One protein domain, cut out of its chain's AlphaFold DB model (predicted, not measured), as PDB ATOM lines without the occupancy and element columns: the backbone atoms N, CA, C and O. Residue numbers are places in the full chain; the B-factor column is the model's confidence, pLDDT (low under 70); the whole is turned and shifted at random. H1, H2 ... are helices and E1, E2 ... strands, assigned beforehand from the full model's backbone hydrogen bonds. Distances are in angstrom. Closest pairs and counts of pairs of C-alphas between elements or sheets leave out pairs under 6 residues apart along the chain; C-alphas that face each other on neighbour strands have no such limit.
ATOM      1  N   GLY A 137     106.184  69.745 130.490       88.75
ATOM      2  CA  GLY A 137     106.776  70.982 129.972       88.75
ATOM      3  C   GLY A 137     106.958  71.021 128.450       88.75
ATOM      4  O   GLY A 137     107.555  71.970 127.948       88.75
ATOM      5  N   LEU A 138     106.448  70.026 127.710       93.19
ATOM      6  CA  LEU A 138     106.432  70.064 126.248       93.19
ATOM      7  C   LEU A 138     105.457  71.141 125.757       93.19
ATOM      8  O   LEU A 138     104.250  71.066 125.999       93.19
ATOM      9  N   VAL A 139     105.987  72.105 125.016       93.50
ATOM     10  CA  VAL A 139     105.253  73.193 124.373       93.50
ATOM     11  C   VAL A 139     105.558  73.207 122.881       93.50
ATOM     12  O   VAL A 139     106.635  72.807 122.446       93.50
ATOM     13  N   PHE A 140     104.609  73.663 122.076       95.50
ATOM     14  CA  PHE A 140     104.809  73.893 120.654       95.50
ATOM     15  C   PHE A 140     104.845  75.389 120.379       95.50
ATOM     16  O   PHE A 140     103.923  76.111 120.750       95.50
ATOM     17  N   ILE A 141     105.892  75.859 119.712       93.31
ATOM     18  CA  ILE A 141     106.039  77.273 119.367       93.31
ATOM     19  C   ILE A 141     105.669  77.465 117.901       93.31
ATOM     20  O   ILE A 141     106.357  76.947 117.017       93.31
ATOM     21  N   GLU A 142     104.580  78.192 117.641       93.31
ATOM     22  CA  GLU A 142     104.169  78.573 116.291       93.31
ATOM     23  C   GLU A 142     105.111  79.648 115.746       93.31
ATOM     24  O   GLU A 142     105.346  80.678 116.385       93.31
ATOM     25  N   TYR A 143     105.625  79.420 114.536       86.69
ATOM     26  CA  TYR A 143     106.579  80.324 113.899       86.69
ATOM     27  C   TYR A 143     106.149  80.844 112.525       86.69
ATOM     28  O   TYR A 143     106.647  81.873 112.067       86.69
ATOM     29  N   SER A 144     105.251  80.146 111.825       85.00
ATOM     30  CA  SER A 144     104.742  80.608 110.529       85.00
ATOM     31  C   SER A 144     103.542  79.797 110.061       85.00
ATOM     32  O   SER A 144     103.682  78.604 109.804       85.00
ATOM     33  N   LYS A 145     102.416  80.468 109.775       87.31
ATOM     34  CA  LYS A 145     101.256  79.895 109.060       87.31
ATOM     35  C   LYS A 145     100.826  78.527 109.625       87.31
ATOM     36  O   LYS A 145     100.647  77.579 108.861       87.31
ATOM     37  N   GLY A 146     100.716  78.407 110.948       91.81
ATOM     38  CA  GLY A 146     100.343  77.167 111.623       91.81
ATOM     39  C   GLY A 146     101.460  76.132 111.770       91.81
ATOM     40  O   GLY A 146     101.193  75.058 112.296       91.81
ATOM     41  N   LEU A 147     102.693  76.391 111.328       92.56
ATOM     42  CA  LEU A 147     103.834  75.507 111.586       92.56
ATOM     43  C   LEU A 147     104.421  75.778 112.967       92.56
ATOM     44  O   LEU A 147     104.690  76.929 113.321       92.56
ATOM     45  N   CYS A 148     104.637  74.700 113.713       95.12
ATOM     46  CA  CYS A 148     105.069  74.730 115.099       95.12
ATOM     47  C   CYS A 148     106.260  73.793 115.329       95.12
ATOM     48  O   CYS A 148     106.275  72.671 114.815       95.12
ATOM     49  N   PHE A 149     107.223  74.222 116.142       93.75
ATOM     50  CA  PHE A 149     108.313  73.367 116.619       93.75
ATOM     51  C   PHE A 149     108.049  72.900 118.053       93.75
ATOM     52  O   PHE A 149     107.641  73.725 118.872       93.75
ATOM     53  N   PRO A 150     108.279  71.614 118.379       94.50
ATOM     54  CA  PRO A 150     108.230  71.152 119.758       94.50
ATOM     55  C   PRO A 150     109.439  71.661 120.550       94.50
ATOM     56  O   PRO A 150     110.566  71.614 120.076       94.50
ATOM     57  N   PHE A 151     109.230  72.080 121.786       92.06
ATOM     58  CA  PHE A 151     110.294  72.409 122.718       92.06
ATOM     59  C   PHE A 151     109.947  71.884 124.097       92.06
ATOM     60  O   PHE A 151     108.791  71.904 124.514       92.06
ATOM     61  N   ASN A 152     110.965  71.461 124.829       90.94
ATOM     62  CA  ASN A 152     110.849  71.243 126.254       90.94
ATOM     63  C   ASN A 152     111.954  72.038 126.939       90.94
ATOM     64  O   ASN A 152     113.133  71.754 126.754       90.94
ATOM     65  N   PHE A 153     111.549  73.044 127.705       85.38
ATOM     66  CA  PHE A 153     112.466  73.903 128.442       85.38
ATOM     67  C   PHE A 153     112.491  73.595 129.944       85.38
ATOM     68  O   PHE A 153     112.942  74.414 130.744       85.38
ATOM     69  N   ASN A 154     111.982  72.432 130.353       83.69
ATOM     70  CA  ASN A 154     111.997  72.014 131.746       83.69
ATOM     71  C   ASN A 154     113.443  71.980 132.268       83.69
ATOM     72  O   ASN A 154     114.301  71.327 131.682       83.69
ATOM     73  N   GLY A 155     113.705  72.707 133.354       81.88
ATOM     74  CA  GLY A 155     115.045  72.842 133.933       81.88
ATOM     75  C   GLY A 155     116.006  73.762 133.167       81.88
ATOM     76  O   GLY A 155     117.129  73.953 133.619       81.88
ATOM     77  N   VAL A 156     115.593  74.367 132.047       84.38
ATOM     78  CA  VAL A 156     116.440  75.278 131.260       84.38
ATOM     79  C   VAL A 156     116.241  76.721 131.748       84.38
ATOM     80  O   VAL A 156     115.104  77.193 131.762       84.38
ATOM     81  N   PRO A 157     117.297  77.471 132.109       89.19
ATOM     82  CA  PRO A 157     117.169  78.876 132.510       89.19
ATOM     83  C   PRO A 157     116.585  79.767 131.406       89.19
ATOM     84  O   PRO A 157     116.923  79.599 130.233       89.19
ATOM     85  N   ASN A 158     115.767  80.764 131.774       89.31
ATOM     86  CA  ASN A 158     115.090  81.665 130.822       89.31
ATOM     87  C   ASN A 158     116.052  82.318 129.816       89.31
ATOM     88  O   ASN A 158     115.699  82.468 128.649       89.31
ATOM     89  N   GLU A 159     117.267  82.670 130.240       89.31
ATOM     90  CA  GLU A 159     118.297  83.238 129.362       89.31
ATOM     91  C   GLU A 159     118.685  82.275 128.231       89.31
ATOM     92  O   GLU A 159     118.753  82.676 127.070       89.31
ATOM     93  N   MET A 160     118.864  80.987 128.537       88.81
ATOM     94  CA  MET A 160     119.174  79.967 127.532       88.81
ATOM     95  C   MET A 160     117.975  79.675 126.633       88.81
ATOM     96  O   MET A 160     118.139  79.536 125.421       88.81
ATOM     97  N   GLN A 161     116.764  79.636 127.199       89.81
ATOM     98  CA  GLN A 161     115.542  79.498 126.403       89.81
ATOM     99  C   GLN A 161     115.428  80.641 125.387       89.81
ATOM    100  O   GLN A 161     115.172  80.402 124.210       89.81
ATOM    101  N   LEU A 162     115.681  81.881 125.821       89.88
ATOM    102  CA  LEU A 162     115.684  83.058 124.955       89.88
ATOM    103  C   LEU A 162     116.724  82.951 123.839       89.88
ATOM    104  O   LEU A 162     116.396  83.278 122.703       89.88
ATOM    105  N   LEU A 163     117.936  82.465 124.125       91.31
ATOM    106  CA  LEU A 163     118.969  82.261 123.101       91.31
ATOM    107  C   LEU A 163     118.526  81.261 122.024       91.31
ATOM    108  O   LEU A 163     118.691  81.527 120.834       91.31
ATOM    109  N   VAL A 164     117.935  80.133 122.427       89.81
ATOM    110  CA  VAL A 164     117.426  79.117 121.489       89.81
ATOM    111  C   VAL A 164     116.311  79.698 120.622       89.81
ATOM    112  O   VAL A 164     116.332  79.570 119.398       89.81
ATOM    113  N   ILE A 165     115.353  80.374 121.252       89.00
ATOM    114  CA  ILE A 165     114.204  80.984 120.583       89.00
ATOM    115  C   ILE A 165     114.654  82.082 119.610       89.00
ATOM    116  O   ILE A 165     114.227  82.082 118.455       89.00
ATOM    117  N   ASP A 166     115.557  82.973 120.019       90.19
ATOM    118  CA  ASP A 166     116.101  84.021 119.149       90.19
ATOM    119  C   ASP A 166     116.862  83.407 117.961       90.19
ATOM    120  O   ASP A 166     116.705  83.874 116.831       90.19
ATOM    121  N   LYS A 167     117.577  82.291 118.160       91.12
ATOM    122  CA  LYS A 167     118.256  81.612 117.052       91.12
ATOM    123  C   LYS A 167     117.291  81.023 116.024       91.12
ATOM    124  O   LYS A 167     117.534  81.134 114.822       91.12
ATOM    125  N   PHE A 168     116.192  80.422 116.473       90.19
ATOM    126  CA  PHE A 168     115.158  79.918 115.569       90.19
ATOM    127  C   PHE A 168     114.541  81.056 114.743       90.19
ATOM    128  O   PHE A 168     114.363  80.900 113.535       90.19
ATOM    129  N   ASP A 169     114.265  82.212 115.353       88.19
ATOM    130  CA  ASP A 169     113.713  83.379 114.647       88.19
ATOM    131  C   ASP A 169     114.651  83.916 113.563       88.19
ATOM    132  O   ASP A 169     114.208  84.225 112.452       88.19
ATOM    133  N   GLU A 170     115.958  83.959 113.843       91.81
ATOM    134  CA  GLU A 170     116.972  84.293 112.843       91.81
ATOM    135  C   GLU A 170     116.911  83.337 111.645       91.81
ATOM    136  O   GLU A 170     116.876  83.794 110.502       91.81
ATOM    137  N   MET A 171     116.853  82.025 111.897       92.88
ATOM    138  CA  MET A 171     116.799  80.981 110.862       92.88
ATOM    139  C   MET A 171     115.532  81.102 110.002       92.88
ATOM    140  O   MET A 171     115.589  81.084 108.770       92.88
ATOM    141  N   ILE A 172     114.377  81.315 110.639       90.88
ATOM    142  CA  ILE A 172     113.089  81.515 109.960       90.88
ATOM    143  C   ILE A 172     113.118  82.781 109.100       90.88
ATOM    144  O   ILE A 172     112.686  82.771 107.941       90.88
ATOM    145  N   SER A 173     113.642  83.874 109.656       92.00
ATOM    146  CA  SER A 173     113.776  85.154 108.967       92.00
ATOM    147  C   SER A 173     114.732  85.062 107.778       92.00
ATOM    148  O   SER A 173     114.438  85.618 106.716       92.00
ATOM    149  N   ALA A 174     115.850  84.346 107.925       94.00
ATOM    150  CA  ALA A 174     116.810  84.101 106.853       94.00
ATOM    151  C   ALA A 174     116.162  83.326 105.700       94.00
ATOM    152  O   ALA A 174     116.163  83.809 104.564       94.00
ATOM    153  N   ARG A 175     115.500  82.200 105.998       94.19
ATOM    154  CA  ARG A 175     114.761  81.409 105.003       94.19
ATOM    155  C   ARG A 175     113.730  82.245 104.253       94.19
ATOM    156  O   ARG A 175     113.652  82.167 103.030       94.19
ATOM    157  N   LYS A 176     112.938  83.051 104.969       93.12
ATOM    158  CA  LYS A 176     111.918  83.908 104.351       93.12
ATOM    159  C   LYS A 176     112.543  84.899 103.364       93.12
ATOM    160  O   LYS A 176     112.067  84.993 102.237       93.12
ATOM    161  N   LYS A 177     113.624  85.581 103.758       95.44
ATOM    162  CA  LYS A 177     114.342  86.523 102.883       95.44
ATOM    163  C   LYS A 177     114.899  85.833 101.640       95.44
ATOM    164  O   LYS A 177     114.777  86.369 100.548       95.44
ATOM    165  N   TRP A 178     115.467  84.636 101.784       96.69
ATOM    166  CA  TRP A 178     115.974  83.872 100.640       96.69
ATOM    167  C   TRP A 178     114.856  83.540  99.650       96.69
ATOM    168  O   TRP A 178     115.017  83.753  98.450       96.69
ATOM    169  N   MET A 179     113.698  83.098 100.144       95.44
ATOM    170  CA  MET A 179     112.533  82.846  99.293       95.44
ATOM    171  C   MET A 179     112.034  84.123  98.595       95.44
ATOM    172  O   MET A 179     111.680  84.076  97.421       95.44
ATOM    173  N   GLU A 180     112.041  85.274  99.277       96.44
ATOM    174  CA  GLU A 180     111.692  86.580  98.684       96.44
ATOM    175  C   GLU A 180     112.691  87.026  97.602       96.44
ATOM    176  O   GLU A 180     112.306  87.701  96.650       96.44
ATOM    177  N   MET A 181     113.952  86.600  97.700       97.00
ATOM    178  CA  MET A 181     114.986  86.808  96.678       97.00
ATOM    179  C   MET A 181     114.877  85.829  95.493       97.00
ATOM    180  O   MET A 181     115.724  85.853  94.602       97.00
ATOM    181  N   GLY A 182     113.858  84.965  95.469       97.19
ATOM    182  CA  GLY A 182     113.647  83.975  94.412       97.19
ATOM    183  C   GLY A 182     114.476  82.698  94.561       97.19
ATOM    184  O   GLY A 182     114.523  81.899  93.627       97.19
ATOM    185  N   VAL A 183     115.127  82.481  95.711       96.94
ATOM    186  CA  VAL A 183     115.812  81.214  96.002       96.94
ATOM    187  C   VAL A 183     114.773  80.108  96.172       96.94
ATOM    188  O   VAL A 183     113.754  80.290  96.841       96.94
ATOM    189  N   ASP A 184     115.053  78.946  95.582       96.75
ATOM    190  CA  ASP A 184     114.188  77.774  95.682       96.75
ATOM    191  C   ASP A 184     113.932  77.355  97.140       96.75
ATOM    192  O   ASP A 184     114.796  77.459  98.020       96.75
ATOM    193  N   TYR A 185     112.734  76.818  97.374       93.19
ATOM    194  CA  TYR A 185     112.270  76.363  98.677       93.19
ATOM    195  C   TYR A 185     113.249  75.409  99.367       93.19
ATOM    196  O   TYR A 185     113.512  75.566 100.563       93.19
ATOM    197  N   TYR A 186     113.776  74.409  98.656       93.88
ATOM    198  CA  TYR A 186     114.630  73.386  99.257       93.88
ATOM    199  C   TYR A 186     115.996  73.947  99.632       93.88
ATOM    200  O   TYR A 186     116.566  73.538 100.641       93.88
ATOM    201  N   VAL A 187     116.503  74.909  98.859       95.44
ATOM    202  CA  VAL A 187     117.756  75.605  99.166       95.44
ATOM    203  C   VAL A 187     117.568  76.521 100.373       95.44
ATOM    204  O   VAL A 187     118.330  76.416 101.327       95.44
ATOM    205  N   ALA A 188     116.519  77.347 100.385       94.44
ATOM    206  CA  ALA A 188     116.215  78.234 101.510       94.44
ATOM    207  C   ALA A 188     115.904  77.472 102.807       94.44
ATOM    208  O   ALA A 188     116.192  77.948 103.902       94.44
ATOM    209  N   SER A 189     115.335  76.269 102.706       91.06
ATOM    210  CA  SER A 189     115.023  75.439 103.875       91.06
ATOM    211  C   SER A 189     116.256  74.799 104.523       91.06
ATOM    212  O   SER A 189     116.121  74.259 105.615       91.06
ATOM    213  N   ARG A 190     117.452  74.898 103.922       92.88
ATOM    214  CA  ARG A 190     118.714  74.473 104.560       92.88
ATOM    215  C   ARG A 190     119.110  75.345 105.748       92.88
ATOM    216  O   ARG A 190     119.844  74.878 106.607       92.88
ATOM    217  N   GLU A 191     118.594  76.569 105.808       91.25
ATOM    218  CA  GLU A 191     118.785  77.472 106.945       91.25
ATOM    219  C   GLU A 191     117.951  77.069 108.165       91.25
ATOM    220  O   GLU A 191     118.130  77.645 109.230       91.25
ATOM    221  N   MET A 192     117.014  76.124 108.024       91.31
ATOM    222  CA  MET A 192     116.139  75.686 109.112       91.31
ATOM    223  C   MET A 192     116.796  74.588 109.953       91.31
ATOM    224  O   MET A 192     117.602  73.811 109.439       91.31
ATOM    225  N   PRO A 193     116.425  74.474 111.240       87.56
ATOM    226  CA  PRO A 193     116.864  73.361 112.068       87.56
ATOM    227  C   PRO A 193     116.372  72.038 111.477       87.56
ATOM    228  O   PRO A 193     115.286  71.967 110.901       87.56
ATOM    229  N   SER A 194     117.146  70.971 111.679       85.88
ATOM    230  CA  SER A 194     116.785  69.612 111.252       85.88
ATOM    231  C   SER A 194     115.600  69.023 112.027       85.88
ATOM    232  O   SER A 194     115.118  67.946 111.694       85.88
ATOM    233  N   GLN A 195     115.134  69.717 113.063       89.00
ATOM    234  CA  GLN A 195     114.014  69.314 113.894       89.00
ATOM    235  C   GLN A 195     112.696  69.281 113.104       89.00
ATOM    236  O   GLN A 195     112.390  70.184 112.323       89.00
ATOM    237  N   ARG A 196     111.862  68.269 113.362       91.94
ATOM    238  CA  ARG A 196     110.535  68.142 112.749       91.94
ATOM    239  C   ARG A 196     109.588  69.269 113.181       91.94
ATOM    240  O   ARG A 196     109.402  69.519 114.373       91.94
ATOM    241  N   ALA A 197     108.936  69.897 112.202       93.56
ATOM    242  CA  ALA A 197     107.820  70.815 112.420       93.56
ATOM    243  C   ALA A 197     106.470  70.082 112.334       93.56
ATOM    244  O   ALA A 197     106.306  69.134 111.566       93.56
ATOM    245  N   PHE A 198     105.482  70.572 113.077       96.44
ATOM    246  CA  PHE A 198     104.110  70.071 113.080       96.44
ATOM    247  C   PHE A 198     103.148  71.184 112.683       96.44
ATOM    248  O   PHE A 198     103.296  72.326 113.109       96.44
ATOM    249  N   HIS A 199     102.136  70.858 111.882       96.50
ATOM    250  CA  HIS A 199     101.050  71.801 111.637       96.50
ATOM    251  C   HIS A 199     100.112  71.843 112.852       96.50
ATOM    252  O   HIS A 199      99.787  70.800 113.414       96.50
ATOM    253  N   ILE A 200      99.609  73.021 113.218       95.88
ATOM    254  CA  ILE A 200      98.765  73.256 114.399       95.88
ATOM    255  C   ILE A 200      97.525  72.350 114.433       95.88
ATOM    256  O   ILE A 200      97.091  71.894 115.487       95.88
ATOM    257  N   SER A 201      96.991  71.986 113.261       95.56
ATOM    258  CA  SER A 201      95.860  71.058 113.152       95.56
ATOM    259  C   SER A 201      96.161  69.638 113.645       95.56
ATOM    260  O   SER A 201      95.216  68.875 113.840       95.56
ATOM    261  N   LYS A 202      97.439  69.273 113.790       95.62
ATOM    262  CA  LYS A 202      97.920  67.962 114.246       95.62
ATOM    263  C   LYS A 202      98.239  67.915 115.741       95.62
ATOM    264  O   LYS A 202      98.380  66.839 116.296       95.62
ATOM    265  N   ILE A 203      98.310  69.069 116.402       96.19
ATOM    266  CA  ILE A 203      98.767  69.197 117.794       96.19
ATOM    267  C   ILE A 203      97.722  69.869 118.692       96.19
ATOM    268  O   ILE A 203      98.059  70.549 119.653       96.19
ATOM    269  N   LYS A 204      96.434  69.672 118.385       91.69
ATOM    270  CA  LYS A 204      95.311  70.351 119.061       91.69
ATOM    271  C   LYS A 204      95.238  70.099 120.571       91.69
ATOM    272  O   LYS A 204      94.710  70.935 121.292       91.69
ATOM    273  N   ASP A 205      95.761  68.962 121.024       92.75
ATOM    274  CA  ASP A 205      95.738  68.556 122.434       92.75
ATOM    275  C   ASP A 205      96.985  69.028 123.212       92.75
ATOM    276  O   ASP A 205      97.134  68.720 124.398       92.75
ATOM    277  N   PHE A 206      97.898  69.752 122.556       95.38
ATOM    278  CA  PHE A 206      99.133  70.270 123.142       95.38
ATOM    279  C   PHE A 206      99.054  71.779 123.387       95.38
ATOM    280  O   PHE A 206      98.276  72.496 122.757       95.38
ATOM    281  N   GLN A 207      99.888  72.271 124.305       94.12
ATOM    282  CA  GLN A 207     100.070  73.706 124.496       94.12
ATOM    283  C   GLN A 207     100.791  74.281 123.277       94.12
ATOM    284  O   GLN A 207     101.875  73.816 122.923       94.12
ATOM    285  N   VAL A 208     100.183  75.291 122.659       94.69
ATOM    286  CA  VAL A 208     100.761  76.030 121.537       94.69
ATOM    287  C   VAL A 208     100.910  77.486 121.945       94.69
ATOM    288  O   VAL A 208      99.957  78.089 122.441       94.69
ATOM    289  N   GLU A 209     102.088  78.053 121.720       91.94
ATOM    290  CA  GLU A 209     102.359  79.466 121.947       91.94
ATOM    291  C   GLU A 209     102.855  80.145 120.677       91.94
ATOM    292  O   GLU A 209     103.662  79.601 119.925       91.94
ATOM    293  N   ASP A 210     102.391  81.372 120.455       89.62
ATOM    294  CA  ASP A 210     102.985  82.252 119.455       89.62
ATOM    295  C   ASP A 210     104.388  82.668 119.912       89.62
ATOM    296  O   ASP A 210     104.580  83.123 121.045       89.62
ATOM    297  N   TYR A 211     105.358  82.580 119.001       84.94
ATOM    298  CA  TYR A 211     106.755  82.934 119.241       84.94
ATOM    299  C   TYR A 211     106.939  84.281 119.965       84.94
ATOM    300  O   TYR A 211     107.684  84.379 120.945       84.94
ATOM    301  N   LYS A 212     106.246  85.342 119.519       85.00
ATOM    302  CA  LYS A 212     106.425  86.690 120.089       85.00
ATOM    303  C   LYS A 212     105.898  86.760 121.514       85.00
ATOM    304  O   LYS A 212     106.443  87.498 122.337       85.00
ATOM    305  N   SER A 213     104.822  86.033 121.784       86.06
ATOM    306  CA  SER A 213     104.192  85.947 123.097       86.06
ATOM    307  C   SER A 213     105.064  85.152 124.069       86.06
ATOM    308  O   SER A 213     105.379  85.667 125.144       86.06
ATOM    309  N   PHE A 214     105.565  83.989 123.641       86.88
ATOM    310  CA  PHE A 214     106.478  83.161 124.429       86.88
ATOM    311  C   PHE A 214     107.747  83.937 124.803       86.88
ATOM    312  O   PHE A 214     108.075  84.080 125.982       86.88
ATOM    313  N   ARG A 215     108.391  84.589 123.825       87.06
ATOM    314  CA  ARG A 215     109.583  85.420 124.054       87.06
ATOM    315  C   ARG A 215     109.356  86.540 125.075       87.06
ATOM    316  O   ARG A 215     110.224  86.814 125.902       87.06
ATOM    317  N   LYS A 216     108.204  87.221 125.025       87.88
ATOM    318  CA  LYS A 216     107.855  88.269 126.006       87.88
ATOM    319  C   LYS A 216     107.690  87.696 127.413       87.88
ATOM    320  O   LYS A 216     108.079  88.363 128.367       87.88
ATOM    321  N   SER A 217     107.121  86.496 127.538       86.31
ATOM    322  CA  SER A 217     106.930  85.839 128.833       86.31
ATOM    323  C   SER A 217     108.267  85.527 129.514       86.31
ATOM    324  O   SER A 217     108.440  85.848 130.688       86.31
ATOM    325  N   LEU A 218     109.250  85.040 128.751       85.12
ATOM    326  CA  LEU A 218     110.586  84.723 129.259       85.12
ATOM    327  C   LEU A 218     111.328  85.965 129.767       85.12
ATOM    328  O   LEU A 218     111.964  85.908 130.811       85.12
ATOM    329  N   LYS A 219     111.188  87.109 129.085       84.19
ATOM    330  CA  LYS A 219     111.796  88.387 129.510       84.19
ATOM    331  C   LYS A 219     111.150  89.022 130.741       84.19
ATOM    332  O   LYS A 219     111.747  89.903 131.339       84.19
ATOM    333  N   LYS A 220     109.902  88.667 131.055       76.31
ATOM    334  CA  LYS A 220     109.181  89.197 132.223       76.31
ATOM    335  C   LYS A 220     109.474  88.388 133.491       76.31
ATOM    336  O   LYS A 220     109.315  88.913 134.588       76.31
ATOM    337  N   ASN A 221     109.845  87.122 133.317       66.25
ATOM    338  CA  ASN A 221     110.028  86.146 134.389       66.25
ATOM    339  C   ASN A 221     111.508  85.835 134.690       66.25
ATOM    340  O   ASN A 221     111.771  84.960 135.511       66.25
ATOM    341  N   GLY A 222     112.452  86.475 133.992       56.59
ATOM    342  CA  GLY A 222     113.890  86.465 134.286       56.59
ATOM    343  C   GLY A 222     114.324  87.846 134.746       56.59
ATOM    344  O   GLY A 222     115.176  87.906 135.652       56.59
TER     345      GLY A 222
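This is residues 137 to 222 of the 222 residues of an uncharacterized protein of Nitrospina gracilis (strain 3/211) (UniProt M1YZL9). A small three-stranded sheet has one long helix, H1, along one face and running on past it; H3 packs beside the first part of H1 on that face, and H2 folds back on its last part, off the sheet. Residues 192 to 206 lead back to the sheet. The 86 printed residues hold E1, E2, H1, H2, E3, H3 in that order; the sheet, E2 E1 E3, is mixed, as is the class. The whole is compact, with a radius of gyration of the C-alphas of 13.6 A and spans of 40 by 27 by 20 A.

Look first at inner strand E1, residues 138 to 144. E2, residues 147 to 152, makes an antiparallel hairpin with it; N 141 and O 149 are 2.9 A apart, within hydrogen-bond range. E3, residues 207 to 210, is parallel to E1, with N 142 and O 209 2.8 A apart. H1, residues 158 to 180, is on the sheet, over E1 and along the strands, at 24 degrees to E1 on the local plane: two layers, helix on one sheet face. H3, residues 211 to 220, is on the same face, over none of the strands; it touches H1 residues 158 to 165 alone, closest at C-alphas 158 and 218, 5.7 A. H2, residues 185 to 191, makes a helical hairpin with H1, closest at C-alphas 175 and 188, 4.9 A, a shallow tilt of 29 degrees. Every O i to N i+4 pair is within hydrogen-bond range in H1 and H3; H2 has 1 of 3, and 3 of 4 O i to N i+3 pairs.

Find C-alpha 138 at (106.432, 70.064, 126.248); E1 runs 19.0 A, E2 16.8 A. H1 runs 32.7 A from C-alpha 158 at (115.090, 81.665, 130.822). H3 ends at C-alpha 220, (109.181, 89.197, 132.223).

The farthest C-alphas, of Gly 155 and Gly 182, are 41.1 A apart. The printed part has no cut; the link from H2 to E3 is long. Residues 221 to 222 are under pLDDT 70.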